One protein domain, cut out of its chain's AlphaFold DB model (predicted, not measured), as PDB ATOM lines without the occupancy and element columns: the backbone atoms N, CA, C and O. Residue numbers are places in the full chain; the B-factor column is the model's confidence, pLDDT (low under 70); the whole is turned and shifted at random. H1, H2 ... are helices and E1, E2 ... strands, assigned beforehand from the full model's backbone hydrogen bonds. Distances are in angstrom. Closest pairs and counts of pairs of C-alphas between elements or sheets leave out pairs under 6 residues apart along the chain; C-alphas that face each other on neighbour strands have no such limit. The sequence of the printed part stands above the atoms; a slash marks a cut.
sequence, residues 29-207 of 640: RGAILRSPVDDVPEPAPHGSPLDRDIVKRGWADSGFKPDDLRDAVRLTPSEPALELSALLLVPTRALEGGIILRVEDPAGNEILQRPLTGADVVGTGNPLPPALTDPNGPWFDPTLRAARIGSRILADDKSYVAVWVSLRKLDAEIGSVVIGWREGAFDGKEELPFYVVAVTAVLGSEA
ATOM      1  N   ARG A  29      87.093  44.322-166.327       60.22
ATOM      2  CA  ARG A  29      86.636  45.493-165.575       60.22
ATOM      3  C   ARG A  29      85.255  45.195-164.996       60.22
ATOM      4  O   ARG A  29      84.318  44.963-165.747       60.22
ATOM      5  N   GLY A  30      85.111  45.263-163.675       65.56
ATOM      6  CA  GLY A  30      83.787  45.312-163.054       65.56
ATOM      7  C   GLY A  30      83.154  46.685-163.271       65.56
ATOM      8  O   GLY A  30      83.701  47.695-162.824       65.56
ATOM      9  N   ALA A  31      82.012  46.713-163.948       77.88
ATOM     10  CA  ALA A  31      81.178  47.890-164.151       77.88
ATOM     11  C   ALA A  31      79.709  47.494-163.964       77.88
ATOM     12  O   ALA A  31      79.366  46.320-164.062       77.88
ATOM     13  N   ILE A  32      78.854  48.476-163.692       87.56
ATOM     14  CA  ILE A  32      77.401  48.296-163.693       87.56
ATOM     15  C   ILE A  32      76.804  49.226-164.747       87.56
ATOM     16  O   ILE A  32      77.319  50.328-164.961       87.56
ATOM     17  N   LEU A  33      75.726  48.796-165.393       90.06
ATOM     18  CA  LEU A  33      75.000  49.598-166.373       90.06
ATOM     19  C   LEU A  33      73.780  50.218-165.695       90.06
ATOM     20  O   LEU A  33      72.923  49.497-165.199       90.06
ATOM     21  N   ARG A  34      73.700  51.549-165.665       91.88
ATOM     22  CA  ARG A  34      72.497  52.276-165.235       91.88
ATOM     23  C   ARG A  34      71.511  52.337-166.405       91.88
ATOM     24  O   ARG A  34      71.945  52.605-167.523       91.88
ATOM     25  N   SER A  35      70.224  52.125-166.143       90.81
ATOM     26  CA  SER A  35      69.165  52.348-167.128       90.81
ATOM     27  C   SER A  35      69.185  53.798-167.633       90.81
ATOM     28  O   SER A  35      69.615  54.699-166.895       90.81
ATOM     29  N   PRO A  36      68.729  54.051-168.869       85.62
ATOM     30  CA  PRO A  36      68.489  55.414-169.317       85.62
ATOM     31  C   PRO A  36      67.413  56.103-168.453       85.62
ATOM     32  O   PRO A  36      66.832  55.491-167.554       85.62
ATOM     33  N   VAL A  37      67.243  57.408-168.660       79.50
ATOM     34  CA  VAL A  37      66.224  58.231-167.997       79.50
ATOM     35  C   VAL A  37      65.534  59.053-169.074       79.50
ATOM     36  O   VAL A  37      66.221  59.655-169.904       79.50
ATOM     37  N   ASP A  38      64.206  59.087-169.024       74.56
ATOM     38  CA  ASP A  38      63.340  59.731-170.015       74.56
ATOM     39  C   ASP A  38      63.507  59.168-171.441       74.56
ATOM     40  O   ASP A  38      63.220  59.859-172.425       74.56
ATOM     41  N   ASP A  39      63.939  57.907-171.563       76.69
ATOM     42  CA  ASP A  39      63.963  57.179-172.834       76.69
ATOM     43  C   ASP A  39      62.598  56.523-173.060       76.69
ATOM     44  O   ASP A  39      62.239  55.503-172.465       76.69
ATOM     45  N   VAL A  40      61.786  57.203-173.866       77.38
ATOM     46  CA  VAL A  40      60.386  56.874-174.141       77.38
ATOM     47  C   VAL A  40      60.110  56.978-175.643       77.38
ATOM     48  O   VAL A  40      60.860  57.651-176.352       77.38
ATOM     49  N   PRO A  41      59.010  56.395-176.156       78.38
ATOM     50  CA  PRO A  41      58.665  56.496-177.577       78.38
ATOM     51  C   PRO A  41      58.507  57.935-178.112       78.38
ATOM     52  O   PRO A  41      58.652  58.166-179.315       78.38
ATOM     53  N   GLU A  42      58.212  58.916-177.248       79.56
ATOM     54  CA  GLU A  42      58.161  60.337-177.621       79.56
ATOM     55  C   GLU A  42      59.572  60.967-177.617       79.56
ATOM     56  O   GLU A  42      60.230  60.991-176.577       79.56
ATOM     57  N   PRO A  43      60.062  61.535-178.739       79.06
ATOM     58  CA  PRO A  43      61.396  62.128-178.793       79.06
ATOM     59  C   PRO A  43      61.463  63.384-177.921       79.06
ATOM     60  O   PRO A  43      60.675  64.305-178.125       79.06
ATOM     61  N   ALA A  44      62.430  63.432-176.997       77.31
ATOM     62  CA  ALA A  44      62.647  64.534-176.052       77.31
ATOM     63  C   ALA A  44      61.335  65.004-175.380       77.31
ATOM     64  O   ALA A  44      60.861  66.112-175.667       77.31
ATOM     65  N   PRO A  45      60.742  64.198-174.474       74.19
ATOM     66  CA  PRO A  45      59.405  64.451-173.920       74.19
ATOM     67  C   PRO A  45      59.293  65.831-173.250       74.19
ATOM     68  O   PRO A  45      58.275  66.514-173.375       74.19
ATOM     69  N   HIS A  46      60.384  66.303-172.641       79.62
ATOM     70  CA  HIS A  46      60.492  67.613-171.991       79.62
ATOM     71  C   HIS A  46      61.192  68.694-172.842       79.62
ATOM     72  O   HIS A  46      61.401  69.811-172.366       79.62
ATOM     73  N   GLY A  47      61.572  68.378-174.082       81.50
ATOM     74  CA  GLY A  47      62.322  69.261-174.978       81.50
ATOM     75  C   GLY A  47      61.449  70.206-175.807       81.50
ATOM     76  O   GLY A  47      60.256  69.971-176.025       81.50
ATOM     77  N   SER A  48      62.063  71.278-176.315       87.50
ATOM     78  CA  SER A  48      61.437  72.185-177.283       87.50
ATOM     79  C   SER A  48      61.185  71.472-178.625       87.50
ATOM     80  O   SER A  48      61.832  70.464-178.905       87.50
ATOM     81  N   PRO A  49      60.315  71.988-179.517       86.94
ATOM     82  CA  PRO A  49      60.097  71.385-180.837       86.94
ATOM     83  C   PRO A  49      61.393  71.147-181.632       86.94
ATOM     84  O   PRO A  49      61.511  70.146-182.333       86.94
ATOM     85  N   LEU A  50      62.390  72.026-181.467       87.50
ATOM     86  CA  LEU A  50      63.707  71.878-182.083       87.50
ATOM     87  C   LEU A  50      64.490  70.686-181.504       87.50
ATOM     88  O   LEU A  50      65.120  69.953-182.263       87.50
ATOM     89  N   ASP A  51      64.427  70.467-180.188       85.44
ATOM     90  CA  ASP A  51      65.080  69.329-179.523       85.44
ATOM     91  C   ASP A  51      64.459  68.006-179.974       85.44
ATOM     92  O   ASP A  51      65.175  67.051-180.274       85.44
ATOM     93  N   ARG A  52      63.127  67.975-180.115       86.81
ATOM     94  CA  ARG A  52      62.396  66.809-180.630       86.81
ATOM     95  C   ARG A  52      62.830  66.463-182.056       86.81
ATOM     96  O   ARG A  52      63.075  65.295-182.353       86.81
ATOM     97  N   ASP A  53      63.003  67.464-182.920       87.31
ATOM     98  CA  ASP A  53      63.489  67.276-184.296       87.31
ATOM     99  C   ASP A  53      64.968  66.861-184.369       87.31
ATOM    100  O   ASP A  53      65.377  66.170-185.308       87.31
ATOM    101  N   ILE A  54      65.798  67.285-183.412       87.00
ATOM    102  CA  ILE A  54      67.198  66.845-183.302       87.00
ATOM    103  C   ILE A  54      67.256  65.379-182.865       87.00
ATOM    104  O   ILE A  54      67.915  64.580-183.530       87.00
ATOM    105  N   VAL A  55      66.531  65.008-181.804       83.88
ATOM    106  CA  VAL A  55      66.489  63.627-181.295       83.88
ATOM    107  C   VAL A  55      65.910  62.681-182.341       83.88
ATOM    108  O   VAL A  55      66.506  61.647-182.625       83.88
ATOM    109  N   LYS A  56      64.817  63.072-183.006       86.31
ATOM    110  CA  LYS A  56      64.199  62.271-184.068       86.31
ATOM    111  C   LYS A  56      65.139  62.025-185.253       86.31
ATOM    112  O   LYS A  56      65.125  60.933-185.815       86.31
ATOM    113  N   ARG A  57      65.968  63.010-185.627       86.25
ATOM    114  CA  ARG A  57      67.021  62.817-186.642       86.25
ATOM    115  C   ARG A  57      68.121  61.885-186.147       86.25
ATOM    116  O   ARG A  57      68.471  60.960-186.863       86.25
ATOM    117  N   GLY A  58      68.589  62.059-184.910       86.00
ATOM    118  CA  GLY A  58      69.582  61.164-184.309       86.00
ATOM    119  C   GLY A  58      69.113  59.707-184.235       86.00
ATOM    120  O   GLY A  58      69.887  58.795-184.526       86.00
ATOM    121  N   TRP A  59      67.838  59.473-183.915       86.94
ATOM    122  CA  TRP A  59      67.229  58.141-183.953       86.94
ATOM    123  C   TRP A  59      67.209  57.559-185.367       86.94
ATOM    124  O   TRP A  59      67.635  56.427-185.565       86.94
ATOM    125  N   ALA A  60      66.791  58.346-186.365       86.62
ATOM    126  CA  ALA A  60      66.786  57.908-187.759       86.62
ATOM    127  C   ALA A  60      68.199  57.580-188.278       86.62
ATOM    128  O   ALA A  60      68.382  56.552-188.927       86.62
ATOM    129  N   ASP A  61      69.194  58.409-187.950       87.62
ATOM    130  CA  ASP A  61      70.583  58.241-188.395       87.62
ATOM    131  C   ASP A  61      71.270  57.029-187.742       87.62
ATOM    132  O   ASP A  61      72.117  56.386-188.359       87.62
ATOM    133  N   SER A  62      70.905  56.699-186.498       81.88
ATOM    134  CA  SER A  62      71.445  55.544-185.759       81.88
ATOM    135  C   SER A  62      70.640  54.255-185.947       81.88
ATOM    136  O   SER A  62      71.062  53.202-185.472       81.88
ATOM    137  N   GLY A  63      69.481  54.325-186.610       82.81
ATOM    138  CA  GLY A  63      68.525  53.217-186.674       82.81
ATOM    139  C   GLY A  63      67.919  52.850-185.313       82.81
ATOM    140  O   GLY A  63      67.352  51.767-185.172       82.81
ATOM    141  N   PHE A  64      68.049  53.721-184.308       81.81
ATOM    142  CA  PHE A  64      67.517  53.488-182.973       81.81
ATOM    143  C   PHE A  64      65.994  53.611-182.969       81.81
ATOM    144  O   PHE A  64      65.423  54.583-183.471       81.81
ATOM    145  N   LYS A  65      65.338  52.630-182.350       81.75
ATOM    146  CA  LYS A  65      63.908  52.647-182.063       81.75
ATOM    147  C   LYS A  65      63.734  52.412-180.558       81.75
ATOM    148  O   LYS A  65      64.155  51.348-180.102       81.75
ATOM    149  N   PRO A  66      63.141  53.361-179.810       80.81
ATOM    150  CA  PRO A  66      62.817  53.144-178.405       80.81
ATOM    151  C   PRO A  66      61.900  51.933-178.261       80.81
ATOM    152  O   PRO A  66      61.085  51.652-179.148       80.81
ATOM    153  N   ASP A  67      62.040  51.224-177.148       87.44
ATOM    154  CA  ASP A  67      61.135  50.136-176.809       87.44
ATOM    155  C   ASP A  67      59.796  50.683-176.281       87.44
ATOM    156  O   ASP A  67      59.705  51.836-175.856       87.44
ATOM    157  N   ASP A  68      58.756  49.847-176.286       86.19
ATOM    158  CA  ASP A  68      57.472  50.181-175.658       86.19
ATOM    159  C   ASP A  68      57.603  50.226-174.121       86.19
ATOM    160  O   ASP A  68      56.828  50.897-173.437       86.19
ATOM    161  N   LEU A  69      58.605  49.533-173.562       88.50
ATOM    162  CA  LEU A  69      59.008  49.707-172.168       88.50
ATOM    163  C   LEU A  69      59.806  51.006-172.003       88.50
ATOM    164  O   LEU A  69      60.744  51.274-172.754       88.50
ATOM    165  N   ARG A  70      59.477  51.789-170.971       87.00
ATOM    166  CA  ARG A  70      60.202  53.032-170.666       87.00
ATOM    167  C   ARG A  70      61.558  52.731-170.039       87.00
ATOM    168  O   ARG A  70      61.693  51.774-169.269       87.00
ATOM    169  N   ASP A  71      62.543  53.568-170.341       88.00
ATOM    170  CA  ASP A  71      63.920  53.463-169.854       88.00
ATOM    171  C   ASP A  71      64.524  52.060-170.047       88.00
ATOM    172  O   ASP A  71      65.178  51.496-169.161       88.00
ATOM    173  N   ALA A  72      64.249  51.462-171.207       90.50
ATOM    174  CA  ALA A  72      64.556  50.068-171.459       90.50
ATOM    175  C   ALA A  72      66.051  49.812-171.697       90.50
ATOM    176  O   ALA A  72      66.755  50.551-172.383       90.50
ATOM    177  N   VAL A  73      66.523  48.681-171.180       92.06
ATOM    178  CA  VAL A  73      67.821  48.091-171.501       92.06
ATOM    179  C   VAL A  73      67.573  46.782-172.235       92.06
ATOM    180  O   VAL A  73      66.965  45.862-171.688       92.06
ATOM    181  N   ARG A  74      68.074  46.693-173.467       91.75
ATOM    182  CA  ARG A  74      68.039  45.478-174.284       91.75
ATOM    183  C   ARG A  74      69.387  44.769-174.229       91.75
ATOM    184  O   ARG A  74      70.425  45.360-174.522       91.75
ATOM    185  N   LEU A  75      69.355  43.495-173.864       91.06
ATOM    186  CA  LEU A  75      70.499  42.596-173.811       91.06
ATOM    187  C   LEU A  75      70.359  41.570-174.935       91.06
ATOM    188  O   LEU A  75      69.458  40.734-174.900       91.06
ATOM    189  N   THR A  76      71.256  41.635-175.914       90.19
ATOM    190  CA  THR A  76      71.293  40.704-177.046       90.19
ATOM    191  C   THR A  76      72.579  39.882-176.950       90.19
ATOM    192  O   THR A  76      73.660  40.461-177.096       90.19
ATOM    193  N   PRO A  77      72.509  38.573-176.647       85.25
ATOM    194  CA  PRO A  77      73.683  37.711-176.696       85.25
ATOM    195  C   PRO A  77      74.236  37.638-178.129       85.25
ATOM    196  O   PRO A  77      73.526  37.887-179.102       85.25
ATOM    197  N   SER A  78      75.526  37.320-178.272       81.12
ATOM    198  CA  SER A  78      76.188  37.224-179.585       81.12
ATOM    199  C   SER A  78      75.631  36.105-180.470       81.12
ATOM    200  O   SER A  78      75.790  36.148-181.685       81.12
ATOM    201  N   GLU A  79      74.986  35.120-179.852       85.31
ATOM    202  CA  GLU A  79      74.214  34.052-180.479       85.31
ATOM    203  C   GLU A  79      73.046  33.667-179.552       85.31
ATOM    204  O   GLU A  79      73.086  34.028-178.371       85.31
ATOM    205  N   PRO A  80      72.011  32.959-180.044       87.88
ATOM    206  CA  PRO A  80      70.888  32.537-179.213       87.88
ATOM    207  C   PRO A  80      71.339  31.797-177.945       87.88
ATOM    208  O   PRO A  80      72.169  30.884-177.987       87.88
ATOM    209  N   ALA A  81      70.801  32.217-176.800       88.38
ATOM    210  CA  ALA A  81      71.135  31.639-175.503       88.38
ATOM    211  C   ALA A  81      70.070  30.633-175.052       88.38
ATOM    212  O   ALA A  81      68.875  30.878-175.179       88.38
ATOM    213  N   LEU A  82      70.489  29.515-174.471       87.56
ATOM    214  CA  LEU A  82      69.593  28.510-173.886       87.56
ATOM    215  C   LEU A  82      69.118  28.921-172.490       87.56
ATOM    216  O   LEU A  82      67.982  28.667-172.093       87.56
ATOM    217  N   GLU A  83      69.999  29.583-171.745       89.94
ATOM    218  CA  GLU A  83      69.704  30.146-170.436       89.94
ATOM    219  C   GLU A  83      70.284  31.551-170.339       89.94
ATOM    220  O   GLU A  83      71.379  31.817-170.837       89.94
ATOM    221  N   LEU A  84      69.585  32.444-169.641       91.38
ATOM    222  CA  LEU A  84      70.098  33.761-169.279       91.38
ATOM    223  C   LEU A  84      69.707  34.076-167.841       91.38
ATOM    224  O   LEU A  84      68.635  33.718-167.365       91.38
ATOM    225  N   SER A  85      70.579  34.721-167.086       92.31
ATOM    226  CA  SER A  85      70.236  35.231-165.762       92.31
ATOM    227  C   SER A  85      70.847  36.605-165.548       92.31
ATOM    228  O   SER A  85      71.915  36.903-166.083       92.31
ATOM    229  N   ALA A  86      70.157  37.446-164.786       92.75
ATOM    230  CA  ALA A  86      70.567  38.820-164.539       92.75
ATOM    231  C   ALA A  86      70.499  39.157-163.048       92.75
ATOM    232  O   ALA A  86      69.484  38.928-162.386       92.75
ATOM    233  N   LEU A  87      71.581  39.748-162.541       93.62
ATOM    234  CA  LEU A  87      71.631  40.421-161.251       93.62
ATOM    235  C   LEU A  87      71.345  41.902-161.472       93.62
ATOM    236  O   LEU A  87      72.116  42.584-162.153       93.62
ATOM    237  N   LEU A  88      70.267  42.402-160.879       94.62
ATOM    238  CA  LEU A  88      69.831  43.789-161.014       94.62
ATOM    239  C   LEU A  88      69.768  44.473-159.644       94.62
ATOM    240  O   LEU A  88      69.495  43.828-158.633       94.62
ATOM    241  N   LEU A  89      69.963  45.790-159.619       94.62
ATOM    242  CA  LEU A  89      69.532  46.654-158.521       94.62
ATOM    243  C   LEU A  89      68.333  47.458-158.987       94.62
ATOM    244  O   LEU A  89      68.436  48.243-159.929       94.62
ATOM    245  N   VAL A  90      67.209  47.271-158.311       94.12
ATOM    246  CA  VAL A  90      65.940  47.896-158.681       94.12
ATOM    247  C   VAL A  90      65.366  48.660-157.494       94.12
ATOM    248  O   VAL A  90      65.587  48.257-156.348       94.12
ATOM    249  N   PRO A  91      64.623  49.756-157.716       91.88
ATOM    250  CA  PRO A  91      63.871  50.392-156.645       91.88
ATOM    251  C   PRO A  91      62.866  49.400-156.049       91.88
ATOM    252  O   PRO A  91      62.163  48.711-156.776       91.88
ATOM    253  N   THR A  92      62.725  49.359-154.728       89.00
ATOM    254  CA  THR A  92      61.829  48.436-154.005       89.00
ATOM    255  C   THR A  92      60.380  48.600-154.458       89.00
ATOM    256  O   THR A  92      59.642  47.628-154.573       89.00
ATOM    257  N   ARG A  93      59.980  49.833-154.790       85.62
ATOM    258  CA  ARG A  93      58.658  50.126-155.358       85.62
ATOM    259  C   ARG A  93      58.440  49.538-156.752       85.62
ATOM    260  O   ARG A  93      57.298  49.437-157.155       85.62
ATOM    261  N   ALA A  94      59.502  49.199-157.486       85.81
ATOM    262  CA  ALA A  94      59.418  48.622-158.825       85.81
ATOM    263  C   ALA A  94      58.979  47.150-158.816       85.81
ATOM    264  O   ALA A  94      58.592  46.625-159.863       85.81
ATOM    265  N   LEU A  95      59.062  46.493-157.653       89.19
ATOM    266  CA  LEU A  95      58.555  45.142-157.460       89.19
ATOM    267  C   LEU A  95      57.029  45.121-157.609       89.19
ATOM    268  O   LEU A  95      56.353  46.110-157.340       89.19
ATOM    269  N   GLU A  96      56.497  43.973-158.015       84.50
ATOM    270  CA  GLU A  96      55.061  43.736-158.208       84.50
ATOM    271  C   GLU A  96      54.435  44.569-159.343       84.50
ATOM    272  O   GLU A  96      53.268  44.956-159.289       84.50
ATOM    273  N   GLY A  97      55.193  44.801-160.423       72.06
ATOM    274  CA  GLY A  97      54.640  45.303-161.689       72.06
ATOM    275  C   GLY A  97      55.191  46.625-162.212       72.06
ATOM    276  O   GLY A  97      54.696  47.085-163.239       72.06
ATOM    277  N   GLY A  98      56.191  47.211-161.547       85.06
ATOM    278  CA  GLY A  98      56.868  48.421-162.012       85.06
ATOM    279  C   GLY A  98      57.873  48.148-163.128       85.06
ATOM    280  O   GLY A  98      57.715  48.667-164.230       85.06
ATOM    281  N   ILE A  99      58.871  47.300-162.861       91.56
ATOM    282  CA  ILE A  99      59.832  46.839-163.876       91.56
ATOM    283  C   ILE A  99      59.408  45.466-164.401       91.56
ATOM    284  O   ILE A  99      59.068  44.558-163.634       91.56
ATOM    285  N   ILE A 100      59.453  45.327-165.722       92.81
ATOM    286  CA  ILE A 100      59.162  44.100-166.454       92.81
ATOM    287  C   ILE A 100      60.440  43.596-167.115       92.81
ATOM    288  O   ILE A 100      61.246  44.378-167.620       92.81
ATOM    289  N   LEU A 101      60.576  42.274-167.142       93.12
ATOM    290  CA  LEU A 101      61.499  41.576-168.017       93.12
ATOM    291  C   LEU A 101      60.700  40.906-169.144       93.12
ATOM    292  O   LEU A 101      59.831  40.068-168.876       93.12
ATOM    293  N   ARG A 102      60.994  41.292-170.388       93.88
ATOM    294  CA  ARG A 102      60.460  40.701-171.620       93.88
ATOM    295  C   ARG A 102      61.561  39.908-172.321       93.88
ATOM    296  O   ARG A 102      62.649  40.425-172.548       93.88
ATOM    297  N   VAL A 103      61.291  38.648-172.629       94.06
ATOM    298  CA  VAL A 103      62.185  37.736-173.345       94.06
ATOM    299  C   VAL A 103      61.659  37.574-174.757       94.06
ATOM    300  O   VAL A 103      60.477  37.278-174.940       94.06
ATOM    301  N   GLU A 104      62.536  37.745-175.734       93.75
ATOM    302  CA  GLU A 104      62.226  37.606-177.151       93.75
ATOM    303  C   GLU A 104      63.039  36.456-177.762       93.75
ATOM    304  O   GLU A 104      64.195  36.233-177.386       93.75
ATOM    305  N   ASP A 105      62.432  35.727-178.698       91.38
ATOM    306  CA  ASP A 105      63.093  34.690-179.491       91.38
ATOM    307  C   ASP A 105      64.074  35.312-180.515       91.38
ATOM    308  O   ASP A 105      64.116  36.538-180.680       91.38
ATOM    309  N   PRO A 106      64.886  34.513-181.234       88.38
ATOM    310  CA  PRO A 106      65.795  35.033-182.260       88.38
ATOM    311  C   PRO A 106      65.097  35.732-183.439       88.38
ATOM    312  O   PRO A 106      65.748  36.462-184.184       88.38
ATOM    313  N   ALA A 107      63.788  35.526-183.618       88.50
ATOM    314  CA  ALA A 107      62.971  36.217-184.612       88.50
ATOM    315  C   ALA A 107      62.351  37.527-184.076       88.50
ATOM    316  O   ALA A 107      61.726  38.258-184.847       88.50
ATOM    317  N   GLY A 108      62.552  37.850-182.793       85.88
ATOM    318  CA  GLY A 108      62.022  39.039-182.124       85.88
ATOM    319  C   GLY A 108      60.599  38.882-181.578       85.88
ATOM    320  O   GLY A 108      59.988  39.881-181.202       85.88
ATOM    321  N   ASN A 109      60.045  37.666-181.536       91.06
ATOM    322  CA  ASN A 109      58.732  37.420-180.936       91.06
ATOM    323  C   ASN A 109      58.858  37.286-179.419       91.06
ATOM    324  O   ASN A 109      59.758  36.617-178.920       91.06
ATOM    325  N   GLU A 110      57.920  37.864-178.674       92.50
ATOM    326  CA  GLU A 110      57.857  37.706-177.221       92.50
ATOM    327  C   GLU A 110      57.562  36.245-176.834       92.50
ATOM    328  O   GLU A 110      56.518  35.697-177.189       92.50
ATOM    329  N   ILE A 111      58.471  35.634-176.068       90.31
ATOM    330  CA  ILE A 111      58.311  34.291-175.488       90.31
ATOM    331  C   ILE A 111      57.759  34.389-174.061       90.31
ATOM    332  O   ILE A 111      56.971  33.552-173.620       90.31
ATOM    333  N   LEU A 112      58.210  35.393-173.306       90.81
ATOM    334  CA  LEU A 112      57.866  35.560-171.899       90.81
ATOM    335  C   LEU A 112      57.876  37.035-171.523       90.81
ATOM    336  O   LEU A 112      58.868  37.721-171.738       90.81
ATOM    337  N   GLN A 113      56.839  37.488-170.831       91.44
ATOM    338  CA  GLN A 113      56.836  38.782-170.162       91.44
ATOM    339  C   GLN A 113      56.418  38.611-168.705       91.44
ATOM    340  O   GLN A 113      55.318  38.137-168.413       91.44
ATOM    341  N   ARG A 114      57.286  39.009-167.769       90.12
ATOM    342  CA  ARG A 114      56.999  38.908-166.330       90.12
ATOM    343  C   ARG A 114      57.465  40.133-165.544       90.12
ATOM    344  O   ARG A 114      58.535  40.671-165.829       90.12
ATOM    345  N   PRO A 115      56.694  40.577-164.536       92.38
ATOM    346  CA  PRO A 115      57.164  41.592-163.605       92.38
ATOM    347  C   PRO A 115      58.249  41.025-162.680       92.38
ATOM    348  O   PRO A 115      58.298  39.818-162.423       92.38
ATOM    349  N   LEU A 116      59.092  41.911-162.154       92.31
ATOM    350  CA  LEU A 116      59.958  41.589-161.020       92.31
ATOM    351  C   LEU A 116      59.121  41.531-159.740       92.31
ATOM    352  O   LEU A 116      58.270  42.393-159.512       92.31
ATOM    353  N   THR A 117      59.357  40.526-158.902       92.62
ATOM    354  CA  THR A 117      58.557  40.255-157.696       92.62
ATOM    355  C   THR A 117      59.435  40.138-156.456       92.62
ATOM    356  O   THR A 117      60.658  40.011-156.552       92.62
ATOM    357  N   GLY A 118      58.817  40.116-155.273       90.38
ATOM    358  CA  GLY A 118      59.537  39.856-154.021       90.38
ATOM    359  C   GLY A 118      60.297  38.519-153.996       90.38
ATOM    360  O   GLY A 118      61.293  38.404-153.286       90.38
ATOM    361  N   ALA A 119      59.881  37.530-154.796       91.19
ATOM    362  CA  ALA A 119      60.566  36.239-154.908       91.19
ATOM    363  C   ALA A 119      61.920  36.331-155.634       91.19
ATOM    364  O   ALA A 119      62.778  35.474-155.439       91.19
ATOM    365  N   ASP A 120      62.128  37.379-156.437       94.38
ATOM    366  CA  ASP A 120      63.374  37.588-157.176       94.38
ATOM    367  C   ASP A 120      64.465  38.235-156.306       94.38
ATOM    368  O   ASP A 120      65.626  38.272-156.704       94.38
ATOM    369  N   VAL A 121      64.129  38.725-155.108       94.94
ATOM    370  CA  VAL A 121      65.081  39.375-154.194       94.94
ATOM    371  C   VAL A 121      66.176  38.404-153.759       94.94
ATOM    372  O   VAL A 121      65.898  37.309-153.270       94.94
ATOM    373  N   VAL A 122      67.434  38.837-153.887       93.00
ATOM    374  CA  VAL A 122      68.599  38.050-153.470       93.00
ATOM    375  C   VAL A 122      68.556  37.834-151.960       93.00
ATOM    376  O   VAL A 122      68.613  38.781-151.172       93.00
ATOM    377  N   GLY A 123      68.487  36.572-151.551       89.94
ATOM    378  CA  GLY A 123      68.382  36.177-150.151       89.94
ATOM    379  C   GLY A 123      68.444  34.664-149.988       89.94
ATOM    380  O   GLY A 123      68.826  33.947-150.906       89.94
ATOM    381  N   THR A 124      68.041  34.148-148.829       87.56
ATOM    382  CA  THR A 124      68.049  32.697-148.569       87.56
ATOM    383  C   THR A 124      67.097  31.914-149.477       87.56
ATOM    384  O   THR A 124      67.382  30.765-149.794       87.56
ATOM    385  N   GLY A 125      65.985  32.525-149.903       87.12
ATOM    386  CA  GLY A 125      65.006  31.914-150.813       87.12
ATOM    387  C   GLY A 125      65.369  31.994-152.301       87.12
ATOM    388  O   GLY A 125      64.823  31.229-153.088       87.12
ATOM    389  N   ASN A 126      66.291  32.884-152.678       92.75
ATOM    390  CA  ASN A 126      66.804  33.040-154.042       92.75
ATOM    391  C   ASN A 126      68.281  33.482-153.984       92.75
ATOM    392  O   ASN A 126      68.593  34.665-154.169       92.75
ATOM    393  N   PRO A 127      69.198  32.577-153.599       92.06
ATOM    394  CA  PRO A 127      70.609  32.912-153.471       92.06
ATOM    395  C   PRO A 127      71.257  33.089-154.848       92.06
ATOM    396  O   PRO A 127      70.816  32.513-155.842       92.06
ATOM    397  N   LEU A 128      72.357  33.844-154.898       90.50
ATOM    398  CA  LEU A 128      73.193  33.884-156.099       90.50
ATOM    399  C   LEU A 128      73.785  32.493-156.387       90.50
ATOM    400  O   LEU A 128      74.114  31.768-155.444       90.50
ATOM    401  N   PRO A 129      73.969  32.122-157.668       89.62
ATOM    402  CA  PRO A 129      74.646  30.885-158.032       89.62
ATOM    403  C   PRO A 129      76.034  30.783-157.378       89.62
ATOM    404  O   PRO A 129      76.807  31.740-157.480       89.62
ATOM    405  N   PRO A 130      76.398  29.628-156.786       88.81
ATOM    406  CA  PRO A 130      77.689  29.454-156.121       88.81
ATOM    407  C   PRO A 130      78.886  29.820-157.004       88.81
ATOM    408  O   PRO A 130      79.818  30.456-156.522       88.81
ATOM    409  N   ALA A 131      78.816  29.519-158.307       84.62
ATOM    410  CA  ALA A 131      79.858  29.821-159.290       84.62
ATOM    411  C   ALA A 131      80.193  31.321-159.426       84.62
ATOM    412  O   ALA A 131      81.306  31.662-159.814       84.62
ATOM    413  N   LEU A 132      79.257  32.222-159.096       85.12
ATOM    414  CA  LEU A 132      79.493  33.675-159.096       85.12
ATOM    415  C   LEU A 132      80.131  34.176-157.792       85.12
ATOM    416  O   LEU A 132      80.596  35.313-157.723       85.12
ATOM    417  N   THR A 133      80.122  33.348-156.749       86.62
ATOM    418  CA  THR A 133      80.578  33.701-155.397       86.62
ATOM    419  C   THR A 133      81.767  32.875-154.910       86.62
ATOM    420  O   THR A 133      82.306  33.186-153.850       86.62
ATOM    421  N   ASP A 134      82.178  31.848-155.656       87.31
ATOM    422  CA  ASP A 134      83.329  30.998-155.345       87.31
ATOM    423  C   ASP A 134      84.634  31.800-155.456       87.31
ATOM    424  O   ASP A 134      84.985  32.186-156.567       87.31
ATOM    425  N   PRO A 135      85.387  32.023-154.360       83.12
ATOM    426  CA  PRO A 135      86.629  32.799-154.384       83.12
ATOM    427  C   PRO A 135      87.703  32.277-155.345       83.12
ATOM    428  O   PRO A 135      88.573  33.050-155.742       83.12
ATOM    429  N   ASN A 136      87.652  30.989-155.697       82.19
ATOM    430  CA  ASN A 136      88.591  30.357-156.625       82.19
ATOM    431  C   ASN A 136      88.042  30.275-158.060       82.19
ATOM    432  O   ASN A 136      88.742  29.823-158.964       82.19
ATOM    433  N   GLY A 137      86.794  30.697-158.273       75.88
ATOM    434  CA  GLY A 137      86.128  30.649-159.564       75.88
ATOM    435  C   GLY A 137      86.541  31.804-160.486       75.88
ATOM    436  O   GLY A 137      86.833  32.911-160.021       75.88
ATOM    437  N   PRO A 138      86.489  31.604-161.815       77.12
ATOM    438  CA  PRO A 138      86.889  32.621-162.792       77.12
ATOM    439  C   PRO A 138      85.987  33.869-162.773       77.12
ATOM    440  O   PRO A 138      86.405  34.954-163.174       77.12
ATOM    441  N   TRP A 139      84.753  33.738-162.277       81.44
ATOM    442  CA  TRP A 139      83.756  34.813-162.252       81.44
ATOM    443  C   TRP A 139      83.823  35.694-161.002       81.44
ATOM    444  O   TRP A 139      83.210  36.762-160.969       81.44
ATOM    445  N   PHE A 140      84.585  35.286-159.986       82.81
ATOM    446  CA  PHE A 140      84.579  35.941-158.683       82.81
ATOM    447  C   PHE A 140      85.039  37.395-158.729       82.81
ATOM    448  O   PHE A 140      84.349  38.274-158.218       82.81
ATOM    449  N   ASP A 141      86.194  37.675-159.341       81.31
ATOM    450  CA  ASP A 141      86.757  39.030-159.373       81.31
ATOM    451  C   ASP A 141      85.859  40.027-160.145       81.31
ATOM    452  O   ASP A 141      85.543  41.086-159.583       81.31
ATOM    453  N   PRO A 142      85.341  39.707-161.353       80.94
ATOM    454  CA  PRO A 142      84.364  40.552-162.044       80.94
ATOM    455  C   PRO A 142      83.092  40.803-161.224       80.94
ATOM    456  O   PRO A 142      82.687  41.960-161.047       80.94
ATOM    457  N   THR A 143      82.486  39.742-160.675       84.69
ATOM    458  CA  THR A 143      81.248  39.843-159.892       84.69
ATOM    459  C   THR A 143      81.469  40.643-158.612       84.69
ATOM    460  O   THR A 143      80.675  41.534-158.306       84.69
ATOM    461  N   LEU A 144      82.570  40.413-157.892       85.69
ATOM    462  CA  LEU A 144      82.918  41.146-156.676       85.69
ATOM    463  C   LEU A 144      83.107  42.642-156.953       85.69
ATOM    464  O   LEU A 144      82.654  43.482-156.169       85.69
ATOM    465  N   ARG A 145      83.764  43.007-158.059       85.31
ATOM    466  CA  ARG A 145      83.960  44.416-158.439       85.31
ATOM    467  C   ARG A 145      82.639  45.105-158.774       85.31
ATOM    468  O   ARG A 145      82.401  46.198-158.260       85.31
ATOM    469  N   ALA A 146      81.775  44.471-159.568       86.19
ATOM    470  CA  ALA A 146      80.445  45.000-159.878       86.19
ATOM    471  C   ALA A 146      79.576  45.114-158.609       86.19
ATOM    472  O   ALA A 146      78.982  46.164-158.342       86.19
ATOM    473  N   ALA A 147      79.599  44.085-157.757       85.31
ATOM    474  CA  ALA A 147      78.886  44.063-156.484       85.31
ATOM    475  C   ALA A 147      79.366  45.156-155.518       85.31
ATOM    476  O   ALA A 147      78.548  45.726-154.799       85.31
ATOM    477  N   ARG A 148      80.660  45.513-155.508       87.00
ATOM    478  CA  ARG A 148      81.178  46.640-154.703       87.00
ATOM    479  C   ARG A 148      80.591  47.982-155.130       87.00
ATOM    480  O   ARG A 148      80.299  48.804-154.264       87.00
ATOM    481  N   ILE A 149      80.417  48.211-156.433       86.50
ATOM    482  CA  ILE A 149      79.769  49.431-156.942       86.50
ATOM    483  C   ILE A 149      78.288  49.416-156.551       86.50
ATOM    484  O   ILE A 149      77.799  50.378-155.962       86.50
ATOM    485  N   GLY A 150      77.605  48.293-156.781       86.62
ATOM    486  CA  GLY A 150      76.203  48.127-156.406       86.62
ATOM    487  C   GLY A 150      75.934  48.290-154.904       86.62
ATOM    488  O   GLY A 150      74.966  48.930-154.498       86.62
ATOM    489  N   SER A 151      76.842  47.794-154.062       85.62
ATOM    490  CA  SER A 151      76.753  47.916-152.602       85.62
ATOM    491  C   SER A 151      76.870  49.362-152.122       85.62
ATOM    492  O   SER A 151      76.271  49.706-151.108       85.62
ATOM    493  N   ARG A 152      77.617  50.222-152.834       86.88
ATOM    494  CA  ARG A 152      77.667  51.663-152.527       86.88
ATOM    495  C   ARG A 152      76.323  52.331-152.804       86.88
ATOM    496  O   ARG A 152      75.842  53.060-151.951       86.88
ATOM    497  N   ILE A 153      75.675  51.993-153.920       86.75
ATOM    498  CA  ILE A 153      74.331  52.502-154.247       86.75
ATOM    499  C   ILE A 153      73.320  52.087-153.170       86.75
ATOM    500  O   ILE A 153      72.597  52.931-152.656       86.75
ATOM    501  N   LEU A 154      73.330  50.817-152.751       86.88
ATOM    502  CA  LEU A 154      72.488  50.318-151.650       86.88
ATOM    503  C   LEU A 154      72.820  50.952-150.283       86.88
ATOM    504  O   LEU A 154      71.995  50.955-149.361       86.88
ATOM    505  N   ALA A 155      74.056  51.415-150.089       86.50
ATOM    506  CA  ALA A 155      74.462  52.109-148.873       86.50
ATOM    507  C   ALA A 155      73.907  53.538-148.842       86.50
ATOM    508  O   ALA A 155      73.355  53.926-147.811       86.50
ATOM    509  N   ASP A 156      74.016  54.247-149.968       87.25
ATOM    510  CA  ASP A 156      73.620  55.647-150.135       87.25
ATOM    511  C   ASP A 156      72.097  55.821-150.250       87.25
ATOM    512  O   ASP A 156      71.548  56.785-149.716       87.25
ATOM    513  N   ASP A 157      71.398  54.870-150.880       85.88
ATOM    514  CA  ASP A 157      69.946  54.899-151.058       85.88
ATOM    515  C   ASP A 157      69.302  53.551-150.684       85.88
ATOM    516  O   ASP A 157      69.396  52.542-151.390       85.88
ATOM    517  N   LYS A 158      68.593  53.549-149.549       83.31
ATOM    518  CA  LYS A 158      67.889  52.374-149.006       83.31
ATOM    519  C   LYS A 158      66.614  52.013-149.762       83.31
ATOM    520  O   LYS A 158      65.959  51.042-149.391       83.31
ATOM    521  N   SER A 159      66.246  52.770-150.793       87.06
ATOM    522  CA  SER A 159      65.103  52.446-151.639       87.06
ATOM    523  C   SER A 159      65.396  51.326-152.640       87.06
ATOM    524  O   SER A 159      64.441  50.802-153.204       87.06
ATOM    525  N   TYR A 160      66.653  50.906-152.830       92.94
ATOM    526  CA  TYR A 160      67.030  49.829-153.752       92.94
ATOM    527  C   TYR A 160      67.091  48.445-153.099       92.94
ATOM    528  O   TYR A 160      67.400  48.299-151.917       92.94
ATOM    529  N   VAL A 161      66.877  47.418-153.918       93.81
ATOM    530  CA  VAL A 161      67.057  46.008-153.567       93.81
ATOM    531  C   VAL A 161      67.756  45.263-154.706       93.81
ATOM    532  O   VAL A 161      67.575  45.593-155.880       93.81
ATOM    533  N   ALA A 162      68.580  44.272-154.361       94.38
ATOM    534  CA  ALA A 162      69.196  43.375-155.333       94.38
ATOM    535  C   ALA A 162      68.245  42.230-155.684       94.38
ATOM    536  O   ALA A 162      67.725  41.566-154.787       94.38
ATOM    537  N   VAL A 163      68.055  41.980-156.977       95.00
ATOM    538  CA  VAL A 163      67.237  40.877-157.490       95.00
ATOM    539  C   VAL A 163      68.052  40.006-158.438       95.00
ATOM    540  O   VAL A 163      68.839  40.514-159.237       95.00
ATOM    541  N   TRP A 164      67.868  38.694-158.345       94.81
ATOM    542  CA  TRP A 164      68.449  37.708-159.246       94.81
ATOM    543  C   TRP A 164      67.330  37.031-160.023       94.81
ATOM    544  O   TRP A 164      66.517  36.306-159.453       94.81
ATOM    545  N   VAL A 165      67.294  37.266-161.330       92.75
ATOM    546  CA  VAL A 165      66.281  36.677-162.204       92.75
ATOM    547  C   VAL A 165      66.933  35.602-163.047       92.75
ATOM    548  O   VAL A 165      67.895  35.879-163.764       92.75
ATOM    549  N   SER A 166      66.398  34.385-162.975       91.44
ATOM    550  CA  SER A 166      66.871  33.257-163.768       91.44
ATOM    551  C   SER A 166      65.851  32.872-164.834       91.44
ATOM    552  O   SER A 166      64.708  32.537-164.520       91.44
ATOM    553  N   LEU A 167      66.271  32.943-166.096       88.94
ATOM    554  CA  LEU A 167      65.500  32.590-167.284       88.94
ATOM    555  C   LEU A 167      66.057  31.268-167.805       88.94
ATOM    556  O   LEU A 167      67.047  31.226-168.535       88.94
ATOM    557  N   ARG A 168      65.452  30.182-167.338       82.94
ATOM    558  CA  ARG A 168      65.821  28.806-167.679       82.94
ATOM    559  C   ARG A 168      64.568  28.043-168.066       82.94
ATOM    560  O   ARG A 168      63.478  28.413-167.624       82.94
ATOM    561  N   LYS A 169      64.736  26.941-168.802       78.12
ATOM    562  CA  LYS A 169      63.637  26.049-169.220       78.12
ATOM    563  C   LYS A 169      62.543  26.782-170.008       78.12
ATOM    564  O   LYS A 169      61.359  26.598-169.738       78.12
ATOM    565  N   LEU A 170      62.952  27.648-170.930       81.56
ATOM    566  CA  LEU A 170      62.036  28.273-171.878       81.56
ATOM    567  C   LEU A 170      61.806  27.332-173.066       81.56
ATOM    568  O   LEU A 170      62.686  26.549-173.413       81.56
ATOM    569  N   ASP A 171      60.635  27.437-173.696       79.00
ATOM    570  CA  ASP A 171      60.252  26.608-174.852       79.00
ATOM    571  C   ASP A 171      60.968  27.017-176.159       79.00
ATOM    572  O   ASP A 171      60.782  26.386-177.198       79.00
ATOM    573  N   ALA A 172      61.783  28.074-176.114       84.00
ATOM    574  CA  ALA A 172      62.566  28.589-177.228       84.00
ATOM    575  C   ALA A 172      63.890  29.194-176.734       84.00
ATOM    576  O   ALA A 172      64.009  29.596-175.572       84.00
ATOM    577  N   GLU A 173      64.872  29.275-177.633       87.31
ATOM    578  CA  GLU A 173      66.131  29.981-177.385       87.31
ATOM    579  C   GLU A 173      65.887  31.484-177.185       87.31
ATOM    580  O   GLU A 173      64.953  32.071-177.731       87.31
ATOM    581  N   ILE A 174      66.747  32.122-176.402       90.38
ATOM    582  CA  ILE A 174      66.678  33.539-176.062       90.38
ATOM    583  C   ILE A 174      67.453  34.328-177.115       90.38
ATOM    584  O   ILE A 174      68.685  34.284-177.154       90.38
ATOM    585  N   GLY A 175      66.729  35.078-177.943       89.88
ATOM    586  CA  GLY A 175      67.305  36.029-178.892       89.88
ATOM    587  C   GLY A 175      67.656  37.361-178.238       89.88
ATOM    588  O   GLY A 175      68.702  37.936-178.531       89.88
ATOM    589  N   SER A 176      66.816  37.858-177.324       92.56
ATOM    590  CA  SER A 176      67.151  39.020-176.495       92.56
ATOM    591  C   SER A 176      66.306  39.113-175.223       92.56
ATOM    592  O   SER A 176      65.254  38.485-175.101       92.56
ATOM    593  N   VAL A 177      66.775  39.910-174.263       94.06
ATOM    594  CA  VAL A 177      66.043  40.242-173.035       94.06
ATOM    595  C   VAL A 177      65.950  41.752-172.887       94.06
ATOM    596  O   VAL A 177      66.967  42.444-172.866       94.06
ATOM    597  N   VAL A 178      64.730  42.259-172.759       94.19
ATOM    598  CA  VAL A 178      64.424  43.674-172.549       94.19
ATOM    599  C   VAL A 178      63.967  43.876-171.113       94.19
ATOM    600  O   VAL A 178      63.064  43.194-170.630       94.19
ATOM    601  N   ILE A 179      64.597  44.816-170.419       94.31
ATOM    602  CA  ILE A 179      64.285  45.180-169.037       94.31
ATOM    603  C   ILE A 179      63.874  46.644-169.044       94.31
ATOM    604  O   ILE A 179      64.653  47.470-169.503       94.31
ATOM    605  N   GLY A 180      62.695  46.986-168.538       92.06
ATOM    606  CA  GLY A 180      62.246  48.380-168.511       92.06
ATOM    607  C   GLY A 180      60.993  48.587-167.673       92.06
ATOM    608  O   GLY A 180      60.401  47.633-167.158       92.06
ATOM    609  N   TRP A 181      60.596  49.845-167.511       90.06
ATOM    610  CA  TRP A 181      59.394  50.213-166.775       90.06
ATOM    611  C   TRP A 181      58.140  49.974-167.611       90.06
ATOM    612  O   TRP A 181      58.084  50.287-168.803       90.06
ATOM    613  N   ARG A 182      57.103  49.445-166.958       88.00
ATOM    614  CA  ARG A 182      55.760  49.380-167.533       88.00
ATOM    615  C   ARG A 182      55.214  50.796-167.700       88.00
ATOM    616  O   ARG A 182      55.274  51.601-166.772       88.00
ATOM    617  N   GLU A 183      54.608  51.073-168.847       79.75
ATOM    618  CA  GLU A 183      53.897  52.330-169.066       79.75
ATOM    619  C   GLU A 183      52.819  52.552-167.985       79.75
ATOM    620  O   GLU A 183      52.051  51.647-167.648       79.75
ATOM    621  N   GLY A 184      52.782  53.755-167.402       71.44
ATOM    622  CA  GLY A 184      51.788  54.127-166.391       71.44
ATOM    623  C   GLY A 184      51.964  53.469-165.017       71.44
ATOM    624  O   GLY A 184      51.064  53.572-164.189       71.44
ATOM    625  N   ALA A 185      53.102  52.822-164.731       69.06
ATOM    626  CA  ALA A 185      53.296  52.080-163.484       69.06
ATOM    627  C   ALA A 185      53.138  52.916-162.194       69.06
ATOM    628  O   ALA A 185      52.833  52.345-161.145       69.06
ATOM    629  N   PHE A 186      53.341  54.243-162.239       65.38
ATOM    630  CA  PHE A 186      53.347  55.098-161.038       65.38
ATOM    631  C   PHE A 186      52.602  56.441-161.142       65.38
ATOM    632  O   PHE A 186      52.954  57.362-160.400       65.38
ATOM    633  N   ASP A 187      51.573  56.576-161.991       64.31
ATOM    634  CA  ASP A 187      50.676  57.759-162.034       64.31
ATOM    635  C   ASP A 187      51.417  59.122-161.940       64.31
ATOM    636  O   ASP A 187      51.063  60.004-161.156       64.31
ATOM    637  N   GLY A 188      52.504  59.291-162.703       60.28
ATOM    638  CA  GLY A 188      53.258  60.552-162.784       60.28
ATOM    639  C   GLY A 188      54.289  60.811-161.674       60.28
ATOM    640  O   GLY A 188      54.824  61.917-161.597       60.28
ATOM    641  N   LYS A 189      54.599  59.830-160.814       65.44
ATOM    642  CA  LYS A 189      55.777  59.909-159.928       65.44
ATOM    643  C   LYS A 189      57.059  59.657-160.721       65.44
ATOM    644  O   LYS A 189      57.073  58.815-161.609       65.44
ATOM    645  N   GLU A 190      58.139  60.337-160.334       69.50
ATOM    646  CA  GLU A 190      59.479  60.138-160.903       69.50
ATOM    647  C   GLU A 190      59.859  58.654-160.839       69.50
ATOM    648  O   GLU A 190      59.743  58.051-159.769       69.50
ATOM    649  N   GLU A 191      60.270  58.064-161.960       77.81
ATOM    650  CA  GLU A 191      60.776  56.693-162.072       77.81
ATOM    651  C   GLU A 191      62.282  56.723-161.772       77.81
ATOM    652  O   GLU A 191      63.035  57.498-162.352       77.81
ATOM    653  N   LEU A 192      62.725  55.937-160.785       84.88
ATOM    654  CA  LEU A 192      64.147  55.901-160.423       84.88
ATOM    655  C   LEU A 192      64.877  54.976-161.407       84.88
ATOM    656  O   LEU A 192      64.288  53.989-161.844       84.88
ATOM    657  N   PRO A 193      66.152  55.228-161.735       90.00
ATOM    658  CA  PRO A 193      66.899  54.321-162.598       90.00
ATOM    659  C   PRO A 193      67.016  52.932-161.958       90.00
ATOM    660  O   PRO A 193      67.077  52.815-160.737       90.00
ATOM    661  N   PHE A 194      67.115  51.881-162.765       92.81
ATOM    662  CA  PHE A 194      67.587  50.573-162.303       92.81
ATOM    663  C   PHE A 194      69.011  50.320-162.801       92.81
ATOM    664  O   PHE A 194      69.519  51.037-163.664       92.81
ATOM    665  N   TYR A 195      69.682  49.313-162.247       94.06
ATOM    666  CA  TYR A 195      71.053  48.976-162.625       94.06
ATOM    667  C   TYR A 195      71.186  47.494-162.957       94.06
ATOM    668  O   TYR A 195      70.757  46.644-162.182       94.06
ATOM    669  N   VAL A 196      71.842  47.183-164.071       93.19
ATOM    670  CA  VAL A 196      72.285  45.830-164.417       93.19
ATOM    671  C   VAL A 196      73.686  45.628-163.844       93.19
ATOM    672  O   VAL A 196      74.621  46.351-164.199       93.19
ATOM    673  N   VAL A 197      73.826  44.676-162.921       91.00
ATOM    674  CA  VAL A 197      75.073  44.412-162.182       91.00
ATOM    675  C   VAL A 197      75.866  43.272-162.810       91.00
ATOM    676  O   VAL A 197      77.081  43.377-162.941       91.00
ATOM    677  N   ALA A 198      75.196  42.182-163.182       89.06
ATOM    678  CA  ALA A 198      75.816  41.049-163.859       89.06
ATOM    679  C   ALA A 198      74.793  40.345-164.749       89.06
ATOM    680  O   ALA A 198      73.611  40.291-164.409       89.06
ATOM    681  N   VAL A 199      75.257  39.787-165.862       88.62
ATOM    682  CA  VAL A 199      74.460  38.953-166.763       88.62
ATOM    683  C   VAL A 199      75.267  37.701-167.062       88.62
ATOM    684  O   VAL A 199      76.455  37.789-167.365       88.62
ATOM    685  N   THR A 200      74.628  36.543-166.965       88.44
ATOM    686  CA  THR A 200      75.211  35.248-167.331       88.44
ATOM    687  C   THR A 200      74.338  34.611-168.393       88.44
ATOM    688  O   THR A 200      73.118  34.615-168.231       88.44
ATOM    689  N   ALA A 201      74.932  34.033-169.429       87.56
ATOM    690  CA  ALA A 201      74.201  33.301-170.453       87.56
ATOM    691  C   ALA A 201      74.907  31.983-170.776       87.56
ATOM    692  O   ALA A 201      76.136  31.933-170.782       87.56
ATOM    693  N   VAL A 202      74.123  30.942-171.048       86.56
ATOM    694  CA  VAL A 202      74.606  29.694-171.648       86.56
ATOM    695  C   VAL A 202      74.255  29.762-173.122       86.56
ATOM    696  O   VAL A 202      73.078  29.752-173.479       86.56
ATOM    697  N   LEU A 203      75.272  29.903-173.964       84.50
ATOM    698  CA  LEU A 203      75.090  30.011-175.405       84.50
ATOM    699  C   LEU A 203      74.948  28.621-176.042       84.50
ATOM    700  O   LEU A 203      75.452  27.634-175.497       84.50
ATOM    701  N   GLY A 204      74.281  28.533-177.196       74.31
ATOM    702  CA  GLY A 204      74.099  27.262-177.905       74.31
ATOM    703  C   GLY A 204      75.418  26.559-178.258       74.31
ATOM    704  O   GLY A 204      75.516  25.338-178.120       74.31
ATOM    705  N   SER A 205      76.461  27.310-178.637       72.81
ATOM    706  CA  SER A 205      77.779  26.732-178.946       72.81
ATOM    707  C   SER A 205      78.468  26.114-177.728       72.81
ATOM    708  O   SER A 205      79.135  25.091-177.863       72.81
ATOM    709  N   GLU A 206      78.274  26.684-176.537       76.62
ATOM    710  CA  GLU A 206      78.859  26.183-175.289       76.62
ATOM    711  C   GLU A 206      78.219  24.855-174.878       76.62
ATOM    712  O   GLU A 206      78.925  23.910-174.535       76.62
ATOM    713  N   ALA A 207      76.891  24.757-174.986       71.88
ATOM    714  CA  ALA A 207      76.173  23.512-174.728       71.88
ATOM    715  C   ALA A 207      76.539  22.421-175.746       71.88
ATOM    716  O   ALA A 207      76.671  21.250-175.387       71.88
TER     717      ALA A 207
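What this domain is: This is residues 29 to 207 of the 640 residues of an uncharacterized protein of bacterium ADurb.BinA028 (UniProt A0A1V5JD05). What would one see first? Two twisted antiparallel sheets are stacked partly face to face, one of four strands in the order E1 - E6 - E3 - E4 and one of three in the order E5 - E2 - E7, and the long helix H3 packs along the smaller sheet's other face. H1 lies off at one end of the whole, on neither sheet. What is it made of? The printed part has 179 residues, with four named helices and seven named strands in the order H1 E1 E2 E3 E4 H2 H3 E5 E6 E7 H4, class mixed. It is compact, with a radius of gyration of the C-alphas of 17.2 A and spans of 55 by 40 by 31 A.

How they stand to each other: How is the larger sheet joined? This twisted sheet has the edge strands E1, residues 70 to 75, and E4, residues 110 to 115, and the inner strands E6, residues 176 to 181, and E3, residues 99 to 104. E1 and E6 are antiparallel at 160 degrees, with N 73 and O 179 2.8 A apart, within hydrogen-bond range. So are N 102 and O 178 of E3 and E6, 2.8 A, and N 103 and O 112 of the hairpin E3 and E4, 2.7 A. How is the smaller sheet joined? Its inner strand E2, residues 81 to 91, has the antiparallel neighbours E5, residues 160 to 167, and E7, residues 195 to 203; N 86 and O 165, 2.9 A, and N 85 and O 200, 2.8 A, are within hydrogen-bond range. E2 and E6 are near each other, with 6 pairs of C-alphas within 10 A. Where are the helices? H3, residues 140 to 156, is on one face of the smaller sheet, two layers with the helix over the strands, at a height over the sheet of 9.6 A; it runs along the strands, at 4 degrees to E2 on the local plane, and its closest C-alphas to E7 are those of Ala 146 and Val 197, 5.9 A. H2, residues 130 to 133, touches residues 140 to 144 of H3, while H4, residues 204 to 207, only grazes that sheet and H1, residues 49 to 62, touches no helix. In H1 and H3 every O i to N i+4 pair is within hydrogen-bond range; H2 and H4 are too short for one.

Where its parts are: Which elements are long? From first to last C-alpha E2 measures 27.6 A, H3 24.1 A, E7 23.2 A, E5 22.0 A and H1 20.1 A; E7 bends by 50 degrees at residue 198. Where are the anchors? H1 begins at C-alpha 49 (60.097, 71.385, -180.837), and H4 ends at C-alpha 207 (76.173, 23.512, -174.728).

The domain as a whole: How far does it reach? The two C-alphas farthest apart, those of Pro 49 and Asn 136, are 55.5 A apart. Is it continuous and sure? The printed part has no cut; the links E4 to H2, 14 residues, and E6 to E7, 13 residues, are long. The mean pLDDT of the printed part is 86.0, and residues 29 to 30 and 185 to 190 are under 70.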